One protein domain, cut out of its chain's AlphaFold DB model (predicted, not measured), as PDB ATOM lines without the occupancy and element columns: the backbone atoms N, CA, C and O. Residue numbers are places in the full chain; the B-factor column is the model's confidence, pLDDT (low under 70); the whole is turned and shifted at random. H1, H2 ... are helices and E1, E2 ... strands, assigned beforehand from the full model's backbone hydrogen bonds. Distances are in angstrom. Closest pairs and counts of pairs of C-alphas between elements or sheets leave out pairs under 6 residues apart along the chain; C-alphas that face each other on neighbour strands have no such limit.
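Overview. This is residues 605 to 642 and 870 to 904 of the 1048 residues of the protein "Hypothetical protein" of Rotaria sp. Silwood2 (UniProt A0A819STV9). A long helix, H4, has the short helix H2 packed side by side with its residues 892 to 900, while two more helices are only loosely attached: H3, which runs the opposite way to H4 and is near it only at Leu 877 and Phe 886, and H1, which runs the opposite way to H2, near it, and is only just apart from H4, with 8.2 A between their closest C-alphas. The printed part has 73 residues in the order H1, H2, H3, H4, E1, mostly helix. It is loose, with a radius of gyration of the C-alphas of 14.2 A and spans of 43 by 33 by 22 A.

Along the chain. H4, residues 883 to 900, is 25.4 A long and ends at C-alpha 900 (-21.753, -81.459, 59.496). H1, residues 608 to 622, begins at C-alpha 608 (-36.904, -76.222, 64.211) and is 20.9 A long. H2 is residues 627 to 634, H3 870 to 877, and strand E1 902 to 904.

Arrangement. H4, with residues 892 to 900 alone, touches H2, the same way at a shallow tilt of 24 degrees; the closest C-alphas, of Trp 634 and Arg 900, are 4.9 A apart. H3 and H4 are close but not clearly touching, C-alphas 877 and 886 being closest at 7.7 A. So are H1 and H2, C-alphas 621 and 630 being closest at 7.4 A. E1 pairs with no named strand. In H1, H2, H3 and H4 every O i to N i+4 pair is within hydrogen-bond range.

Size, cuts and confidence. Residues 643 to 869 are not printed, and C-alphas 642 and 870 are 39.0 A apart across the cut. The pLDDT is under 70 at residues 605 to 606, 624 to 625 and 638 to 642.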
ATOM      1  N   ARG A 605     -32.462 -73.897  72.908       62.97
ATOM      2  CA  ARG A 605     -33.119 -72.643  72.478       62.97
ATOM      3  C   ARG A 605     -32.714 -72.272  71.039       62.97
ATOM      4  O   ARG A 605     -31.938 -71.342  70.783       62.97
ATOM      5  N   GLY A 606     -33.242 -73.049  70.096       66.25
ATOM      6  CA  GLY A 606     -33.027 -72.936  68.654       66.25
ATOM      7  C   GLY A 606     -34.302 -73.152  67.835       66.25
ATOM      8  O   GLY A 606     -35.327 -73.608  68.342       66.25
ATOM      9  N   THR A 607     -34.205 -72.800  66.558       76.44
ATOM     10  CA  THR A 607     -35.213 -73.008  65.509       76.44
ATOM     11  C   THR A 607     -35.461 -74.494  65.234       76.44
ATOM     12  O   THR A 607     -34.628 -75.341  65.558       76.44
ATOM     13  N   THR A 608     -36.573 -74.832  64.574       75.00
ATOM     14  CA  THR A 608     -36.904 -76.222  64.211       75.00
ATOM     15  C   THR A 608     -35.774 -76.906  63.437       75.00
ATOM     16  O   THR A 608     -35.394 -78.016  63.782       75.00
ATOM     17  N   ALA A 609     -35.161 -76.214  62.468       76.38
ATOM     18  CA  ALA A 609     -34.038 -76.746  61.692       76.38
ATOM     19  C   ALA A 609     -32.783 -77.023  62.547       76.38
ATOM     20  O   ALA A 609     -32.065 -77.984  62.284       76.38
ATOM     21  N   GLU A 610     -32.530 -76.222  63.588       80.81
ATOM     22  CA  GLU A 610     -31.442 -76.469  64.546       80.81
ATOM     23  C   GLU A 610     -31.726 -77.698  65.417       80.81
ATOM     24  O   GLU A 610     -30.821 -78.496  65.658       80.81
ATOM     25  N   LYS A 611     -32.983 -77.889  65.844       76.12
ATOM     26  CA  LYS A 611     -33.394 -79.074  66.613       76.12
ATOM     27  C   LYS A 611     -33.358 -80.352  65.776       76.12
ATOM     28  O   LYS A 611     -32.859 -81.360  66.266       76.12
ATOM     29  N   THR A 612     -33.820 -80.312  64.524       81.62
ATOM     30  CA  THR A 612     -33.707 -81.443  63.587       81.62
ATOM     31  C   THR A 612     -32.241 -81.797  63.349       81.62
ATOM     32  O   THR A 612     -31.853 -82.920  63.640       81.62
ATOM     33  N   MET A 613     -31.397 -80.827  62.972       85.38
ATOM     34  CA  MET A 613     -29.965 -81.063  62.735       85.38
ATOM     35  C   MET A 613     -29.250 -81.685  63.945       85.38
ATOM     36  O   MET A 613     -28.448 -82.598  63.769       85.38
ATOM     37  N   LEU A 614     -29.542 -81.214  65.165       81.56
ATOM     38  CA  LEU A 614     -28.999 -81.807  66.390       81.56
ATOM     39  C   LEU A 614     -29.526 -83.234  66.624       81.56
ATOM     40  O   LEU A 614     -28.754 -84.115  66.990       81.56
ATOM     41  N   THR A 615     -30.821 -83.467  66.396       77.81
ATOM     42  CA  THR A 615     -31.452 -84.790  66.552       77.81
ATOM     43  C   THR A 615     -30.845 -85.804  65.582       77.81
ATOM     44  O   THR A 615     -30.525 -86.917  65.993       77.81
ATOM     45  N   ASP A 616     -30.622 -85.412  64.326       84.19
ATOM     46  CA  ASP A 616     -29.970 -86.249  63.317       84.19
ATOM     47  C   ASP A 616     -28.546 -86.625  63.756       84.19
ATOM     48  O   ASP A 616     -28.203 -87.802  63.771       84.19
ATOM     49  N   MET A 617     -27.744 -85.649  64.202       86.75
ATOM     50  CA  MET A 617     -26.372 -85.883  64.679       86.75
ATOM     51  C   MET A 617     -26.312 -86.784  65.921       86.75
ATOM     52  O   MET A 617     -25.411 -87.614  66.031       86.75
ATOM     53  N   ILE A 618     -27.272 -86.655  66.842       80.31
ATOM     54  CA  ILE A 618     -27.403 -87.530  68.019       80.31
ATOM     55  C   ILE A 618     -27.786 -88.958  67.603       80.31
ATOM     56  O   ILE A 618     -27.239 -89.916  68.148       80.31
ATOM     57  N   ASN A 619     -28.686 -89.125  66.627       78.81
ATOM     58  CA  ASN A 619     -29.025 -90.445  66.089       78.81
ATOM     59  C   ASN A 619     -27.807 -91.080  65.389       78.81
ATOM     60  O   ASN A 619     -27.449 -92.210  65.707       78.81
ATOM     61  N   GLU A 620     -27.138 -90.335  64.501       83.50
ATOM     62  CA  GLU A 620     -25.917 -90.746  63.783       83.50
ATOM     63  C   GLU A 620     -24.804 -91.194  64.748       83.50
ATOM     64  O   GLU A 620     -24.170 -92.228  64.529       83.50
ATOM     65  N   TRP A 621     -24.620 -90.470  65.856       82.00
ATOM     66  CA  TRP A 621     -23.700 -90.821  66.941       82.00
ATOM     67  C   TRP A 621     -24.108 -92.103  67.687       82.00
ATOM     68  O   TRP A 621     -23.294 -93.006  67.883       82.00
ATOM     69  N   ASN A 622     -25.382 -92.222  68.071       74.44
ATOM     70  CA  ASN A 622     -25.886 -93.359  68.846       74.44
ATOM     71  C   ASN A 622     -26.040 -94.663  68.023       74.44
ATOM     72  O   ASN A 622     -26.221 -95.733  68.609       74.44
ATOM     73  N   CYS A 623     -25.892 -94.627  66.693       74.06
ATOM     74  CA  CYS A 623     -25.947 -95.792  65.794       74.06
ATOM     75  C   CYS A 623     -24.754 -96.779  65.888       74.06
ATOM     76  O   CYS A 623     -24.640 -97.665  65.043       74.06
ATOM     77  N   LYS A 624     -23.876 -96.668  66.899       57.34
ATOM     78  CA  LYS A 624     -22.694 -97.542  67.119       57.34
ATOM     79  C   LYS A 624     -21.699 -97.566  65.940       57.34
ATOM     80  O   LYS A 624     -21.012 -98.560  65.709       57.34
ATOM     81  N   VAL A 625     -21.606 -96.459  65.205       65.19
ATOM     82  CA  VAL A 625     -20.662 -96.262  64.094       65.19
ATOM     83  C   VAL A 625     -19.304 -95.792  64.639       65.19
ATOM     84  O   VAL A 625     -19.250 -95.026  65.598       65.19
ATOM     85  N   SER A 626     -18.189 -96.226  64.042       79.75
ATOM     86  CA  SER A 626     -16.851 -95.778  64.462       79.75
ATOM     87  C   SER A 626     -16.634 -94.279  64.208       79.75
ATOM     88  O   SER A 626     -17.094 -93.742  63.197       79.75
ATOM     89  N   LEU A 627     -15.833 -93.619  65.058       80.25
ATOM     90  CA  LEU A 627     -15.417 -92.216  64.874       80.25
ATOM     91  C   LEU A 627     -14.876 -91.945  63.462       80.25
ATOM     92  O   LEU A 627     -15.194 -90.921  62.859       80.25
ATOM     93  N   SER A 628     -14.103 -92.880  62.908       78.19
ATOM     94  CA  SER A 628     -13.540 -92.798  61.557       78.19
ATOM     95  C   SER A 628     -14.597 -92.816  60.447       78.19
ATOM     96  O   SER A 628     -14.405 -92.170  59.418       78.19
ATOM     97  N   ASN A 629     -15.723 -93.509  60.641       80.62
ATOM     98  CA  ASN A 629     -16.814 -93.572  59.670       80.62
ATOM     99  C   ASN A 629     -17.790 -92.398  59.830       80.62
ATOM    100  O   ASN A 629     -18.154 -91.799  58.819       80.62
ATOM    101  N   ILE A 630     -18.113 -91.989  61.064       85.31
ATOM    102  CA  ILE A 630     -18.846 -90.738  61.339       85.31
ATOM    103  C   ILE A 630     -18.095 -89.555  60.707       85.31
ATOM    104  O   ILE A 630     -18.660 -88.791  59.926       85.31
ATOM    105  N   SER A 631     -16.780 -89.460  60.936       86.00
ATOM    106  CA  SER A 631     -15.962 -88.365  60.397       86.00
ATOM    107  C   SER A 631     -15.904 -88.345  58.864       86.00
ATOM    108  O   SER A 631     -15.821 -87.272  58.268       86.00
ATOM    109  N   LYS A 632     -15.985 -89.510  58.201       83.75
ATOM    110  CA  LYS A 632     -16.104 -89.603  56.733       83.75
ATOM    111  C   LYS A 632     -17.474 -89.137  56.237       83.75
ATOM    112  O   LYS A 632     -17.523 -88.365  55.287       83.75
ATOM    113  N   GLN A 633     -18.562 -89.571  56.878       85.56
ATOM    114  CA  GLN A 633     -19.936 -89.180  56.524       85.56
ATOM    115  C   GLN A 633     -20.191 -87.679  56.717       85.56
ATOM    116  O   GLN A 633     -21.010 -87.085  56.018       85.56
ATOM    117  N   TRP A 634     -19.502 -87.062  57.677       91.44
ATOM    118  CA  TRP A 634     -19.718 -85.673  58.068       91.44
ATOM    119  C   TRP A 634     -18.887 -84.642  57.295       91.44
ATOM    120  O   TRP A 634     -19.286 -83.475  57.255       91.44
ATOM    121  N   ARG A 635     -17.770 -85.043  56.665       87.12
ATOM    122  CA  ARG A 635     -16.941 -84.140  55.845       87.12
ATOM    123  C   ARG A 635     -17.690 -83.644  54.602       87.12
ATOM    124  O   ARG A 635     -18.418 -84.393  53.956       87.12
ATOM    125  N   LYS A 636     -17.471 -82.381  54.225       81.19
ATOM    126  CA  LYS A 636     -18.105 -81.720  53.071       81.19
ATOM    127  C   LYS A 636     -17.073 -81.006  52.204       81.19
ATOM    128  O   LYS A 636     -16.425 -80.055  52.644       81.19
ATOM    129  N   ALA A 637     -16.987 -81.408  50.937       74.25
ATOM    130  CA  ALA A 637     -16.193 -80.701  49.937       74.25
ATOM    131  C   ALA A 637     -16.650 -79.235  49.787       74.25
ATOM    132  O   ALA A 637     -17.841 -78.923  49.877       74.25
ATOM    133  N   ARG A 638     -15.700 -78.325  49.544       68.06
ATOM    134  CA  ARG A 638     -16.001 -76.928  49.198       68.06
ATOM    135  C   ARG A 638     -16.509 -76.867  47.744       68.06
ATOM    136  O   ARG A 638     -15.842 -77.430  46.878       68.06
ATOM    137  N   PRO A 639     -17.611 -76.152  47.446       68.81
ATOM    138  CA  PRO A 639     -18.039 -75.911  46.069       68.81
ATOM    139  C   PRO A 639     -16.991 -75.149  45.245       68.81
ATOM    140  O   PRO A 639     -16.371 -74.203  45.738       68.81
ATOM    141  N   LEU A 640     -16.843 -75.530  43.977       54.84
ATOM    142  CA  LEU A 640     -16.183 -74.709  42.959       54.84
ATOM    143  C   LEU A 640     -17.132 -73.571  42.543       54.84
ATOM    144  O   LEU A 640     -18.347 -73.762  42.522       54.84
ATOM    145  N   GLY A 641     -16.592 -72.390  42.238       53.84
ATOM    146  CA  GLY A 641     -17.393 -71.226  41.841       53.84
ATOM    147  C   GLY A 641     -17.479 -71.022  40.330       53.84
ATOM    148  O   GLY A 641     -16.586 -71.419  39.585       53.84
ATOM    149  N   SER A 642     -18.547 -70.354  39.895       52.34
ATOM    150  CA  SER A 642     -18.687 -69.816  38.539       52.34
ATOM    151  C   SER A 642     -17.657 -68.720  38.267       52.34
ATOM    152  O   SER A 642     -17.332 -67.927  39.153       52.34
ATOM    153  N   ILE A 870     -21.353 -84.906  74.104       77.62
ATOM    154  CA  ILE A 870     -20.379 -86.000  73.928       77.62
ATOM    155  C   ILE A 870     -19.067 -85.796  74.703       77.62
ATOM    156  O   ILE A 870     -18.198 -86.666  74.665       77.62
ATOM    157  N   PHE A 871     -18.907 -84.680  75.425       79.00
ATOM    158  CA  PHE A 871     -17.691 -84.376  76.188       79.00
ATOM    159  C   PHE A 871     -17.251 -85.514  77.135       79.00
ATOM    160  O   PHE A 871     -16.071 -85.861  77.090       79.00
ATOM    161  N   PRO A 872     -18.144 -86.181  77.905       75.75
ATOM    162  CA  PRO A 872     -17.739 -87.287  78.781       75.75
ATOM    163  C   PRO A 872     -17.069 -88.458  78.045       75.75
ATOM    164  O   PRO A 872     -16.197 -89.112  78.605       75.75
ATOM    165  N   TYR A 873     -17.432 -88.705  76.781       80.88
ATOM    166  CA  TYR A 873     -16.821 -89.756  75.964       80.88
ATOM    167  C   TYR A 873     -15.382 -89.396  75.561       80.88
ATOM    168  O   TYR A 873     -14.479 -90.214  75.723       80.88
ATOM    169  N   PHE A 874     -15.128 -88.160  75.118       80.75
ATOM    170  CA  PHE A 874     -13.760 -87.720  74.813       80.75
ATOM    171  C   PHE A 874     -12.898 -87.556  76.072       80.75
ATOM    172  O   PHE A 874     -11.716 -87.890  76.040       80.75
ATOM    173  N   ASN A 875     -13.492 -87.145  77.195       79.25
ATOM    174  CA  ASN A 875     -12.818 -87.095  78.492       79.25
ATOM    175  C   ASN A 875     -12.466 -88.493  79.036       79.25
ATOM    176  O   ASN A 875     -11.516 -88.623  79.797       79.25
ATOM    177  N   ALA A 876     -13.181 -89.550  78.634       76.19
ATOM    178  CA  ALA A 876     -12.769 -90.930  78.899       76.19
ATOM    179  C   ALA A 876     -11.658 -91.403  77.939       76.19
ATOM    180  O   ALA A 876     -10.765 -92.142  78.349       76.19
ATOM    181  N   LEU A 877     -11.675 -90.969  76.672       75.75
ATOM    182  CA  LEU A 877     -10.662 -91.352  75.679       75.75
ATOM    183  C   LEU A 877      -9.280 -90.728  75.929       75.75
ATOM    184  O   LEU A 877      -8.285 -91.401  75.679       75.75
ATOM    185  N   VAL A 878      -9.199 -89.486  76.422       78.12
ATOM    186  CA  VAL A 878      -7.916 -88.760  76.554       78.12
ATOM    187  C   VAL A 878      -6.912 -89.440  77.498       78.12
ATOM    188  O   VAL A 878      -5.712 -89.312  77.301       78.12
ATOM    189  N   TYR A 879      -7.386 -90.223  78.472       74.19
ATOM    190  CA  TYR A 879      -6.540 -91.003  79.390       74.19
ATOM    191  C   TYR A 879      -6.223 -92.428  78.895       74.19
ATOM    192  O   TYR A 879      -5.531 -93.172  79.582       74.19
ATOM    193  N   ASN A 880      -6.749 -92.828  77.732       74.81
ATOM    194  CA  ASN A 880      -6.632 -94.182  77.171       74.81
ATOM    195  C   ASN A 880      -5.882 -94.224  75.825       74.81
ATOM    196  O   ASN A 880      -5.799 -95.280  75.200       74.81
ATOM    197  N   PHE A 881      -5.363 -93.087  75.361       75.19
ATOM    198  CA  PHE A 881      -4.651 -92.943  74.093       75.19
ATOM    199  C   PHE A 881      -3.349 -92.165  74.291       75.19
ATOM    200  O   PHE A 881      -3.226 -91.365  75.215       75.19
ATOM    201  N   ASP A 882      -2.396 -92.389  73.389       86.75
ATOM    202  CA  ASP A 882      -1.247 -91.502  73.223       86.75
ATOM    203  C   ASP A 882      -1.699 -90.074  72.852       86.75
ATOM    204  O   ASP A 882      -2.737 -89.891  72.206       86.75
ATOM    205  N   ALA A 883      -0.924 -89.067  73.264       78.38
ATOM    206  CA  ALA A 883      -1.288 -87.660  73.129       78.38
ATOM    207  C   ALA A 883      -1.424 -87.210  71.665       78.38
ATOM    208  O   ALA A 883      -2.407 -86.541  71.331       78.38
ATOM    209  N   ASP A 884      -0.501 -87.612  70.787       79.19
ATOM    210  CA  ASP A 884      -0.533 -87.239  69.370       79.19
ATOM    211  C   ASP A 884      -1.646 -88.009  68.645       79.19
ATOM    212  O   ASP A 884      -2.430 -87.426  67.892       79.19
ATOM    213  N   VAL A 885      -1.802 -89.304  68.948       79.75
ATOM    214  CA  VAL A 885      -2.881 -90.140  68.389       79.75
ATOM    215  C   VAL A 885      -4.268 -89.619  68.793       79.75
ATOM    216  O   VAL A 885      -5.187 -89.591  67.966       79.75
ATOM    217  N   PHE A 886      -4.438 -89.176  70.042       85.00
ATOM    218  CA  PHE A 886      -5.665 -88.524  70.500       85.00
ATOM    219  C   PHE A 886      -5.877 -87.177  69.799       85.00
ATOM    220  O   PHE A 886      -6.992 -86.900  69.346       85.00
ATOM    221  N   LEU A 887      -4.831 -86.353  69.680       83.19
ATOM    222  CA  LEU A 887      -4.909 -85.027  69.069       83.19
ATOM    223  C   LEU A 887      -5.317 -85.099  67.591       83.19
ATOM    224  O   LEU A 887      -6.197 -84.341  67.175       83.19
ATOM    225  N   ASP A 888      -4.760 -86.031  66.817       81.19
ATOM    226  CA  ASP A 888      -5.122 -86.256  65.411       81.19
ATOM    227  C   ASP A 888      -6.561 -86.773  65.262       81.19
ATOM    228  O   ASP A 888      -7.349 -86.255  64.457       81.19
ATOM    229  N   LEU A 889      -6.943 -87.766  66.075       83.56
ATOM    230  CA  LEU A 889      -8.296 -88.327  66.088       83.56
ATOM    231  C   LEU A 889      -9.337 -87.251  66.423       83.56
ATOM    232  O   LEU A 889     -10.340 -87.109  65.714       83.56
ATOM    233  N   PHE A 890      -9.083 -86.464  67.470       87.69
ATOM    234  CA  PHE A 890      -9.967 -85.398  67.924       87.69
ATOM    235  C   PHE A 890     -10.004 -84.228  66.932       87.69
ATOM    236  O   PHE A 890     -11.088 -83.754  66.602       87.69
ATOM    237  N   SER A 891      -8.869 -83.817  66.358       85.62
ATOM    238  CA  SER A 891      -8.808 -82.742  65.352       85.62
ATOM    239  C   SER A 891      -9.533 -83.114  64.054       85.62
ATOM    240  O   SER A 891     -10.265 -82.294  63.485       85.62
ATOM    241  N   SER A 892      -9.399 -84.363  63.600       84.00
ATOM    242  CA  SER A 892     -10.132 -84.882  62.440       84.00
ATOM    243  C   SER A 892     -11.642 -84.949  62.711       84.00
ATOM    244  O   SER A 892     -12.433 -84.509  61.869       84.00
ATOM    245  N   PHE A 893     -12.037 -85.401  63.908       89.75
ATOM    246  CA  PHE A 893     -13.432 -85.445  64.347       89.75
ATOM    247  C   PHE A 893     -14.055 -84.047  64.510       89.75
ATOM    248  O   PHE A 893     -15.168 -83.804  64.033       89.75
ATOM    249  N   LEU A 894     -13.353 -83.093  65.131       91.44
ATOM    250  CA  LEU A 894     -13.792 -81.698  65.250       91.44
ATOM    251  C   LEU A 894     -13.981 -81.065  63.869       91.44
ATOM    252  O   LEU A 894     -15.001 -80.419  63.627       91.44
ATOM    253  N   SER A 895     -13.049 -81.309  62.944       86.69
ATOM    254  CA  SER A 895     -13.133 -80.828  61.560       86.69
ATOM    255  C   SER A 895     -14.375 -81.364  60.842       86.69
ATOM    256  O   SER A 895     -15.127 -80.591  60.247       86.69
ATOM    257  N   SER A 896     -14.660 -82.667  60.949       90.12
ATOM    258  CA  SER A 896     -15.870 -83.255  60.361       90.12
ATOM    259  C   SER A 896     -17.154 -82.810  61.065       90.12
ATOM    260  O   SER A 896     -18.143 -82.509  60.406       90.12
ATOM    261  N   THR A 897     -17.148 -82.678  62.392       90.81
ATOM    262  CA  THR A 897     -18.299 -82.162  63.156       90.81
ATOM    263  C   THR A 897     -18.603 -80.722  62.746       90.81
ATOM    264  O   THR A 897     -19.762 -80.348  62.563       90.81
ATOM    265  N   TRP A 898     -17.559 -79.920  62.513       91.19
ATOM    266  CA  TRP A 898     -17.678 -78.565  61.991       91.19
ATOM    267  C   TRP A 898     -18.226 -78.568  60.556       91.19
ATOM    268  O   TRP A 898     -19.007 -77.678  60.216       91.19
ATOM    269  N   ASP A 899     -17.870 -79.545  59.711       89.12
ATOM    270  CA  ASP A 899     -18.454 -79.712  58.370       89.12
ATOM    271  C   ASP A 899     -19.954 -80.049  58.463       89.12
ATOM    272  O   ASP A 899     -20.770 -79.362  57.838       89.12
ATOM    273  N   ARG A 900     -20.353 -81.023  59.295       91.12
ATOM    274  CA  ARG A 900     -21.753 -81.459  59.496       91.12
ATOM    275  C   ARG A 900     -22.692 -80.299  59.832       91.12
ATOM    276  O   ARG A 900     -23.737 -80.184  59.186       91.12
ATOM    277  N   VAL A 901     -22.288 -79.404  60.739       92.19
ATOM    278  CA  VAL A 901     -23.054 -78.207  61.165       92.19
ATOM    279  C   VAL A 901     -22.924 -76.992  60.233       92.19
ATOM    280  O   VAL A 901     -23.490 -75.933  60.520       92.19
ATOM    281  N   SER A 902     -22.140 -77.092  59.153       90.25
ATOM    282  CA  SER A 902     -21.890 -75.981  58.226       90.25
ATOM    283  C   SER A 902     -22.635 -76.113  56.899       90.25
ATOM    284  O   SER A 902     -22.724 -77.188  56.307       90.25
ATOM    285  N   GLU A 903     -23.100 -74.974  56.394       87.06
ATOM    286  CA  GLU A 903     -23.539 -74.777  55.013       87.06
ATOM    287  C   GLU A 903     -22.499 -73.937  54.248       87.06
ATOM    288  O   GLU A 903     -21.884 -73.019  54.804       87.06
ATOM    289  N   TYR A 904     -22.301 -74.234  52.962       78.62
ATOM    290  CA  TYR A 904     -21.562 -73.363  52.049       78.62
ATOM    291  C   TYR A 904     -22.562 -72.478  51.314       78.62
ATOM    292  O   TYR A 904     -23.349 -72.961  50.503       78.62
TER     293      TYR A 904